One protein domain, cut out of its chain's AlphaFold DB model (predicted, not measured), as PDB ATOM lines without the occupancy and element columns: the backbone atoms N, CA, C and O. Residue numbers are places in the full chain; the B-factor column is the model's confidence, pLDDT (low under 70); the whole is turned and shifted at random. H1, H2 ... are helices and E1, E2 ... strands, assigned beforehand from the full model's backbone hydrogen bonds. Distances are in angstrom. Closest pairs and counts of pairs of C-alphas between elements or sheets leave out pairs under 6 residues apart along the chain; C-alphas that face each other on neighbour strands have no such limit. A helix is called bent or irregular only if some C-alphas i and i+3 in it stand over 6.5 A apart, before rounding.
ATOM      1  N   GLN A 111     206.335  75.628 208.432       94.81
ATOM      2  CA  GLN A 111     207.273  76.651 208.893       94.81
ATOM      3  C   GLN A 111     208.101  77.190 207.729       94.81
ATOM      4  O   GLN A 111     208.196  78.402 207.580       94.81
ATOM      5  N   ASP A 112     208.573  76.307 206.843       94.19
ATOM      6  CA  ASP A 112     209.273  76.729 205.626       94.19
ATOM      7  C   ASP A 112     208.400  77.685 204.796       94.19
ATOM      8  O   ASP A 112     208.902  78.648 204.228       94.19
ATOM      9  N   ALA A 113     207.076  77.468 204.746       94.25
ATOM     10  CA  ALA A 113     206.156  78.375 204.050       94.25
ATOM     11  C   ALA A 113     206.160  79.778 204.648       94.25
ATOM     12  O   ALA A 113     206.246  80.758 203.911       94.25
ATOM     13  N   LYS A 114     206.116  79.879 205.977       93.94
ATOM     14  CA  LYS A 114     206.187  81.160 206.684       93.94
ATOM     15  C   LYS A 114     207.536  81.839 206.479       93.94
ATOM     16  O   LYS A 114     207.567  83.033 206.197       93.94
ATOM     17  N   ASP A 115     208.624  81.083 206.573       94.25
ATOM     18  CA  ASP A 115     209.983  81.603 206.422       94.25
ATOM     19  C   ASP A 115     210.235  82.118 204.995       94.25
ATOM     20  O   ASP A 115     210.827  83.181 204.817       94.25
ATOM     21  N   ILE A 116     209.695  81.440 203.977       93.44
ATOM     22  CA  ILE A 116     209.754  81.900 202.584       93.44
ATOM     23  C   ILE A 116     208.937  83.188 202.375       93.44
ATOM     24  O   ILE A 116     209.411  84.104 201.701       93.44
ATOM     25  N   VAL A 117     207.731  83.307 202.950       93.12
ATOM     26  CA  VAL A 117     206.954  84.566 202.867       93.12
ATOM     27  C   VAL A 117     207.690  85.693 203.580       93.12
ATOM     28  O   VAL A 117     207.771  86.799 203.052       93.12
ATOM     29  N   LYS A 118     208.271  85.410 204.747       92.25
ATOM     30  CA  LYS A 118     209.137  86.340 205.468       92.25
ATOM     31  C   LYS A 118     210.255  86.849 204.554       92.25
ATOM     32  O   LYS A 118     210.346  88.055 204.322       92.25
ATOM     33  N   GLU A 119     211.072  85.962 203.994       91.62
ATOM     34  CA  GLU A 119     212.169  86.343 203.092       91.62
ATOM     35  C   GLU A 119     211.672  87.177 201.900       91.62
ATOM     36  O   GLU A 119     212.264  88.210 201.574       91.62
ATOM     37  N   HIS A 120     210.542  86.787 201.302       90.31
ATOM     38  CA  HIS A 120     209.919  87.532 200.211       90.31
ATOM     39  C   HIS A 120     209.556  88.966 200.620       90.31
ATOM     40  O   HIS A 120     209.913  89.916 199.920       90.31
ATOM     41  N   LEU A 121     208.908  89.150 201.772       88.38
ATOM     42  CA  LEU A 121     208.575  90.482 202.270       88.38
ATOM     43  C   LEU A 121     209.814  91.297 202.624       88.38
ATOM     44  O   LEU A 121     209.841  92.497 202.362       88.38
ATOM     45  N   LEU A 122     210.850  90.669 203.180       87.69
ATOM     46  CA  LEU A 122     212.105  91.353 203.474       87.69
ATOM     47  C   LEU A 122     212.738  91.918 202.196       87.69
ATOM     48  O   LEU A 122     213.159  93.077 202.189       87.69
ATOM     49  N   ALA A 123     212.744  91.142 201.108       86.31
ATOM     50  CA  ALA A 123     213.213  91.600 199.802       86.31
ATOM     51  C   ALA A 123     212.362  92.765 199.265       86.31
ATOM     52  O   ALA A 123     212.912  93.799 198.889       86.31
ATOM     53  N   VAL A 124     211.029  92.650 199.315       84.94
ATOM     54  CA  VAL A 124     210.101  93.713 198.878       84.94
ATOM     55  C   VAL A 124     210.316  95.013 199.665       84.94
ATOM     56  O   VAL A 124     210.329  96.102 199.089       84.94
ATOM     57  N   ILE A 125     210.506  94.917 200.983       83.31
ATOM     58  CA  ILE A 125     210.741  96.071 201.857       83.31
ATOM     59  C   ILE A 125     212.087  96.724 201.547       83.31
ATOM     60  O   ILE A 125     212.161  97.951 201.442       83.31
ATOM     61  N   ASN A 126     213.140  95.920 201.402       82.75
ATOM     62  CA  ASN A 126     214.474  96.415 201.090       82.75
ATOM     63  C   ASN A 126     214.491  97.136 199.730       82.75
ATOM     64  O   ASN A 126     214.993  98.255 199.632       82.75
ATOM     65  N   ASP A 127     213.846  96.560 198.715       79.94
ATOM     66  CA  ASP A 127     213.725  97.167 197.387       79.94
ATOM     67  C   ASP A 127     212.923  98.478 197.411       79.94
ATOM     68  O   ASP A 127     213.295  99.447 196.744       79.94
ATOM     69  N   ALA A 128     211.847  98.560 198.203       73.62
ATOM     70  CA  ALA A 128     211.079  99.797 198.367       73.62
ATOM     71  C   ALA A 128     211.910 100.914 199.026       73.62
ATOM     72  O   ALA A 128     211.849 102.068 198.587       73.62
ATOM     73  N   GLY A 129     212.721 100.564 200.033       67.00
ATOM     74  CA  GLY A 129     213.622 101.488 200.723       67.00
ATOM     75  C   GLY A 129     214.720 102.043 199.814       67.00
ATOM     76  O   GLY A 129     214.968 103.248 199.818       67.00
ATOM     77  N   ILE A 130     215.325 101.190 198.983       66.44
ATOM     78  CA  ILE A 130     216.368 101.589 198.024       66.44
ATOM     79  C   ILE A 130     215.780 102.443 196.890       66.44
ATOM     80  O   ILE A 130     216.389 103.427 196.469       66.44
ATOM     81  N   ASN A 131     214.575 102.114 196.421       69.31
ATOM     82  CA  ASN A 131     213.940 102.802 195.293       69.31
ATOM     83  C   ASN A 131     213.168 104.073 195.696       69.31
ATOM     84  O   ASN A 131     212.551 104.713 194.836       69.31
ATOM     85  N   GLY A 132     213.173 104.440 196.985       55.59
ATOM     86  CA  GLY A 132     212.506 105.635 197.514       55.59
ATOM     87  C   GLY A 132     210.992 105.652 197.281       55.59
ATOM     88  O   GLY A 132     210.384 106.721 197.210       55.59
ATOM     89  N   LYS A 133     210.374 104.479 197.094       59.38
ATOM     90  CA  LYS A 133     208.926 104.339 196.909       59.38
ATOM     91  C   LYS A 133     208.277 104.061 198.268       59.38
ATOM     92  O   LYS A 133     208.873 103.357 199.081       59.38
ATOM     93  N   PRO A 134     207.076 104.604 198.544       54.94
ATOM     94  CA  PRO A 134     206.375 104.298 199.783       54.94
ATOM     95  C   PRO A 134     206.161 102.788 199.898       54.94
ATOM     96  O   PRO A 134     205.878 102.116 198.905       54.94
ATOM     97  N   LYS A 135     206.327 102.278 201.121       62.66
ATOM     98  CA  LYS A 135     206.155 100.866 201.460       62.66
ATOM     99  C   LYS A 135     204.757 100.429 200.984       62.66
ATOM    100  O   LYS A 135     203.785 101.077 201.383       62.66
ATOM    101  N   PRO A 136     204.624  99.395 200.130       63.81
ATOM    102  CA  PRO A 136     203.313  98.818 199.857       63.81
ATOM    103  C   PRO A 136     202.683  98.344 201.175       63.81
ATOM    104  O   PRO A 136     203.364  98.262 202.197       63.81
ATOM    105  N   ASN A 137     201.379  98.087 201.171       72.25
ATOM    106  CA  ASN A 137     200.645  97.489 202.283       72.25
ATOM    107  C   ASN A 137     201.212  96.087 202.575       72.25
ATOM    108  O   ASN A 137     200.642  95.102 202.140       72.25
ATOM    109  N   VAL A 138     202.385  96.003 203.202       73.62
ATOM    110  CA  VAL A 138     203.072  94.754 203.529       73.62
ATOM    111  C   VAL A 138     203.012  94.541 205.034       73.62
ATOM    112  O   VAL A 138     203.326  95.475 205.789       73.62
ATOM    113  N   PRO A 139     202.627  93.337 205.479       78.06
ATOM    114  CA  PRO A 139     202.475  93.045 206.891       78.06
ATOM    115  C   PRO A 139     203.818  93.096 207.617       78.06
ATOM    116  O   PRO A 139     204.896  93.063 207.008       78.06
ATOM    117  N   SER A 140     203.763  93.213 208.942       78.56
ATOM    118  CA  SER A 140     204.978  93.196 209.748       78.56
ATOM    119  C   SER A 140     205.535  91.779 209.823       78.56
ATOM    120  O   SER A 140     204.803  90.794 209.886       78.56
ATOM    121  N   MET A 141     206.859  91.671 209.838       78.75
ATOM    122  CA  MET A 141     207.553  90.385 209.782       78.75
ATOM    123  C   MET A 141     207.212  89.467 210.967       78.75
ATOM    124  O   MET A 141     207.080  88.255 210.801       78.75
ATOM    125  N   ASP A 142     207.026  90.064 212.146       82.25
ATOM    126  CA  ASP A 142     206.652  89.366 213.380       82.25
ATOM    127  C   ASP A 142     205.209  88.836 213.337       82.25
ATOM    128  O   ASP A 142     204.868  87.875 214.025       82.25
ATOM    129  N   GLU A 143     204.345  89.424 212.503       85.94
ATOM    130  CA  GLU A 143     202.948  88.999 212.377       85.94
ATOM    131  C   GLU A 143     202.828  87.675 211.615       85.94
ATOM    132  O   GLU A 143     201.916  86.896 211.899       85.94
ATOM    133  N   ILE A 144     203.770  87.362 210.715       87.12
ATOM    134  CA  ILE A 144     203.722  86.145 209.886       87.12
ATOM    135  C   ILE A 144     203.746  84.866 210.721       87.12
ATOM    136  O   ILE A 144     203.128  83.868 210.342       87.12
ATOM    137  N   ASP A 145     204.387  84.871 211.889       89.06
ATOM    138  CA  ASP A 145     204.398  83.682 212.745       89.06
ATOM    139  C   ASP A 145     202.998  83.307 213.236       89.06
ATOM    140  O   ASP A 145     202.694  82.121 213.392       89.06
ATOM    141  N   SER A 146     202.110  84.294 213.375       91.62
ATOM    142  CA  SER A 146     200.706  84.083 213.736       91.62
ATOM    143  C   SER A 146     199.821  83.652 212.561       91.62
ATOM    144  O   SER A 146     198.677  83.253 212.779       91.62
ATOM    145  N   TYR A 147     200.327  83.705 211.323       94.62
ATOM    146  CA  TYR A 147     199.519  83.407 210.146       94.62
ATOM    147  C   TYR A 147     199.155  81.929 210.095       94.62
ATOM    148  O   TYR A 147     199.906  81.038 210.516       94.62
ATOM    149  N   THR A 148     197.970  81.675 209.559       95.38
ATOM    150  CA  THR A 148     197.497  80.324 209.303       95.38
ATOM    151  C   THR A 148     198.163  79.784 208.047       95.38
ATOM    152  O   THR A 148     198.366  80.512 207.077       95.38
ATOM    153  N   THR A 149     198.529  78.507 208.073       96.12
ATOM    154  CA  THR A 149     199.146  77.808 206.948       96.12
ATOM    155  C   THR A 149     198.271  76.637 206.537       96.12
ATOM    156  O   THR A 149     197.910  75.798 207.361       96.12
ATOM    157  N   THR A 150     197.928  76.576 205.256       96.88
ATOM    158  CA  THR A 150     197.132  75.495 204.663       96.88
ATOM    159  C   THR A 150     197.947  74.822 203.572       96.88
ATOM    160  O   THR A 150     198.521  75.504 202.728       96.88
ATOM    161  N   GLN A 151     198.018  73.493 203.588       96.12
ATOM    162  CA  GLN A 151     198.687  72.733 202.538       96.12
ATOM    163  C   GLN A 151     197.702  72.441 201.403       96.12
ATOM    164  O   GLN A 151     196.724  71.726 201.612       96.12
ATOM    165  N   ASN A 152     197.978  72.952 200.205       93.38
ATOM    166  CA  ASN A 152     197.162  72.704 199.010       93.38
ATOM    167  C   ASN A 152     197.677  71.494 198.218       93.38
ATOM    168  O   ASN A 152     196.922  70.826 197.511       93.38
ATOM    169  N   GLY A 153     198.971  71.196 198.356       91.88
ATOM    170  CA  GLY A 153     199.645  70.100 197.679       91.88
ATOM    171  C   GLY A 153     201.074  69.897 198.177       91.88
ATOM    172  O   GLY A 153     201.525  70.488 199.161       91.88
ATOM    173  N   MET A 154     201.822  69.031 197.496       90.94
ATOM    174  CA  MET A 154     203.240  68.849 197.799       90.94
ATOM    175  C   MET A 154     204.009  70.121 197.429       90.94
ATOM    176  O   MET A 154     204.075  70.475 196.255       90.94
ATOM    177  N   ASN A 155     204.621  70.768 198.425       92.88
ATOM    178  CA  ASN A 155     205.342  72.036 198.263       92.88
ATOM    179  C   ASN A 155     204.469  73.192 197.752       92.88
ATOM    180  O   ASN A 155     204.988  74.094 197.093       92.88
ATOM    181  N   ASP A 156     203.169  73.135 198.041       94.44
ATOM    182  CA  ASP A 156     202.183  74.159 197.710       94.44
ATOM    183  C   ASP A 156     201.394  74.501 198.977       94.44
ATOM    184  O   ASP A 156     200.696  73.649 199.548       94.44
ATOM    185  N   TRP A 157     201.574  75.735 199.439       96.81
ATOM    186  CA  TRP A 157     201.070  76.237 200.706       96.81
ATOM    187  C   TRP A 157     200.391  77.590 200.527       96.81
ATOM    188  O   TRP A 157     200.909  78.471 199.847       96.81
ATOM    189  N   THR A 158     199.286  77.793 201.234       97.00
ATOM    190  CA  THR A 158     198.701  79.117 201.444       97.00
ATOM    191  C   THR A 158     199.031  79.595 202.850       97.00
ATOM    192  O   THR A 158     198.754  78.892 203.824       97.00
ATOM    193  N   VAL A 159     199.604  80.792 202.960       95.94
ATOM    194  CA  VAL A 159     199.876  81.482 204.228       95.94
ATOM    195  C   VAL A 159     198.963  82.700 204.302       95.94
ATOM    196  O   VAL A 159     199.089  83.604 203.480       95.94
ATOM    197  N   SER A 160     198.038  82.739 205.260       94.25
ATOM    198  CA  SER A 160     197.067  83.834 205.364       94.25
ATOM    199  C   SER A 160     196.900  84.365 206.783       94.25
ATOM    200  O   SER A 160     196.901  83.620 207.770       94.25
ATOM    201  N   GLY A 161     196.749  85.683 206.875       92.56
ATOM    202  CA  GLY A 161     196.571  86.405 208.126       92.56
ATOM    203  C   GLY A 161     196.522  87.913 207.907       92.56
ATOM    204  O   GLY A 161     197.017  88.426 206.910       92.56
ATOM    205  N   ASN A 162     195.870  88.620 208.830       89.56
ATOM    206  CA  ASN A 162     195.770  90.085 208.840       89.56
ATOM    207  C   ASN A 162     195.325  90.734 207.504       89.56
ATOM    208  O   ASN A 162     195.742  91.837 207.177       89.56
ATOM    209  N   GLY A 163     194.490  90.044 206.716       90.50
ATOM    210  CA  GLY A 163     194.017  90.528 205.410       90.50
ATOM    211  C   GLY A 163     194.942  90.231 204.222       90.50
ATOM    212  O   GLY A 163     194.582  90.580 203.104       90.50
ATOM    213  N   HIS A 164     196.072  89.558 204.445       91.06
ATOM    214  CA  HIS A 164     196.996  89.108 203.404       91.06
ATOM    215  C   HIS A 164     196.865  87.607 203.165       91.06
ATOM    216  O   HIS A 164     196.706  86.830 204.113       91.06
ATOM    217  N   THR A 165     196.982  87.203 201.903       94.88
ATOM    218  CA  THR A 165     197.036  85.797 201.494       94.88
ATOM    219  C   THR A 165     198.203  85.609 200.540       94.88
ATOM    220  O   THR A 165     198.284  86.279 199.517       94.88
ATOM    221  N   TYR A 166     199.110  84.696 200.876       94.44
ATOM    222  CA  TYR A 166     200.263  84.356 200.053       94.44
ATOM    223  C   TYR A 166     200.170  82.907 199.601       94.44
ATOM    224  O   TYR A 166     200.050  82.002 200.428       94.44
ATOM    225  N   HIS A 167     200.301  82.684 198.298       96.38
ATOM    226  CA  HIS A 167     200.585  81.363 197.748       96.38
ATOM    227  C   HIS A 167     202.081  81.164 197.652       96.38
ATOM    228  O   HIS A 167     202.798  81.962 197.044       96.38
ATOM    229  N   VAL A 168     202.534  80.076 198.254       95.56
ATOM    230  CA  VAL A 168     203.935  79.730 198.382       95.56
ATOM    231  C   VAL A 168     204.155  78.400 197.702       95.56
ATOM    232  O   VAL A 168     203.626  77.364 198.108       95.56
ATOM    233  N   THR A 169     205.000  78.437 196.684       93.25
ATOM    234  CA  THR A 169     205.597  77.239 196.117       93.25
ATOM    235  C   THR A 169     207.079  77.229 196.436       93.25
ATOM    236  O   THR A 169     207.682  78.255 196.749       93.25
ATOM    237  N   ALA A 170     207.728  76.089 196.242       84.56
ATOM    238  CA  ALA A 170     209.173  76.007 196.409       84.56
ATOM    239  C   ALA A 170     209.984  76.850 195.386       84.56
ATOM    240  O   ALA A 170     211.215  76.786 195.381       84.56
ATOM    241  N   THR A 171     209.342  77.575 194.465       86.25
ATOM    242  CA  THR A 171     210.008  78.460 193.491       86.25
ATOM    243  C   THR A 171     209.480  79.889 193.474       86.25
ATOM    244  O   THR A 171     210.048  80.719 192.768       86.25
ATOM    245  N   SER A 172     208.387  80.188 194.174       90.00
ATOM    246  CA  SER A 172     207.732  81.489 194.060       90.00
ATOM    247  C   SER A 172     206.837  81.797 195.249       90.00
ATOM    248  O   SER A 172     206.238  80.895 195.833       90.00
ATOM    249  N   VAL A 173     206.686  83.092 195.513       93.00
ATOM    250  CA  VAL A 173     205.668  83.650 196.403       93.00
ATOM    251  C   VAL A 173     204.834  84.634 195.599       93.00
ATOM    252  O   VAL A 173     205.385  85.443 194.850       93.00
ATOM    253  N   THR A 174     203.518  84.546 195.737       92.38
ATOM    254  CA  THR A 174     202.554  85.460 195.114       92.38
ATOM    255  C   THR A 174     201.510  85.868 196.140       92.38
ATOM    256  O   THR A 174     201.001  85.009 196.854       92.38
ATOM    257  N   GLU A 175     201.208  87.161 196.208       90.25
ATOM    258  CA  GLU A 175     200.134  87.723 197.036       90.25
ATOM    259  C   GLU A 175     198.812  87.733 196.250       90.25
ATOM    260  O   GLU A 175     198.825  88.028 195.050       90.25
ATOM    261  N   GLU A 176     197.702  87.394 196.914       85.12
ATOM    262  CA  GLU A 176     196.329  87.470 196.379       85.12
ATOM    263  C   GLU A 176     195.523  88.651 196.915       85.12
ATOM    264  O   GLU A 176     195.667  88.977 198.117       85.12
TER     265      GLU A 176
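What this domain is: This is residues 111 to 176 of the 176 residues of an uncharacterized protein of Lactobacillus frumenti DSM 13145 (UniProt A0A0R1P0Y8). A long helix, H1, crosses one face of a four-stranded antiparallel sheet with its first half, residues 111 to 121, and runs on past the sheet with its second half. The link after it folds back to a short helix, H2, which lies side by side with part of H1 and runs the opposite way, and the chain then zigzags through the sheet to its end. The printed part has 66 residues, with two named helices and then four named strands in the order H1, H2, E1, E2, E3, E4; the sheet's order is E1, E2, E3, E4, and the class is mixed, helices and strands. The whole is compact, with a radius of gyration of the C-alphas of 11.8 A, yet elongated in outline, spanning 38 by 23 by 18 A.

Where its parts are: H1, residues 111 to 130, runs 28.7 A from C-alpha 111 at (207.273, 76.651, 208.893) to C-alpha 130 at (216.368, 101.589, 198.024). H2 is residues 141 to 146; it is neither bent nor irregular, but only just: C-alphas 142 and 145 are 6.1 A apart. E1, residues 148 to 153, is 15.6 A long, E2, residues 156 to 161, 17.0 A, and E3, residues 164 to 169, 16.4 A. E4, residues 172 to 175, is 10.3 A long and ends with C-alpha 175 at (200.134, 87.723, 197.036).

How they stand to each other: The strands form a meander, each the antiparallel neighbour of the one before, and each successive pair is a hairpin. N 150 and O 158 are within hydrogen-bond range at 2.8 A between E1 and E2, N 159 and O 166 at 2.8 A between E2 and E3, and N 167 and O 174 at 2.8 A between E3 and E4. The edge strands E1 and E4 are apart. H1 is on the sheet at a height of 9.7 A; it lies over E3 and E4 and only just over E2, where 3 of its C-alphas fall. It runs across the strands, at 67 degrees to E3 on the local plane; its closest C-alphas to E3 are those of Ala 113 and Val 168, 6.2 A apart. H2 is on the sheet too, and the domain has two layers, H1 and H2 on one face of the sheet. H1 touches H2 with residues 114 to 122 alone, at a shallow tilt of 23 degrees, opposite ways, as a helical hairpin; the closest C-alphas are those of Lys 118 and Met 141, 6.1 A apart. In H1 every O i to N i+4 pair is within hydrogen-bond range; in H2 it is 0 of 2, beside 2 of 3 O i to N i+3 pairs.

The domain as a whole: The two C-alphas farthest apart are those of Gly 132 and Met 154, at 37.9 A. The printed part has no cut and ends at residue 176, the chain's last. No link is long; that from H1 to H2, 10 residues, is short, and the others are tight. Mean pLDDT of the printed part is 86.4, and residues 129 to 136 are under 70.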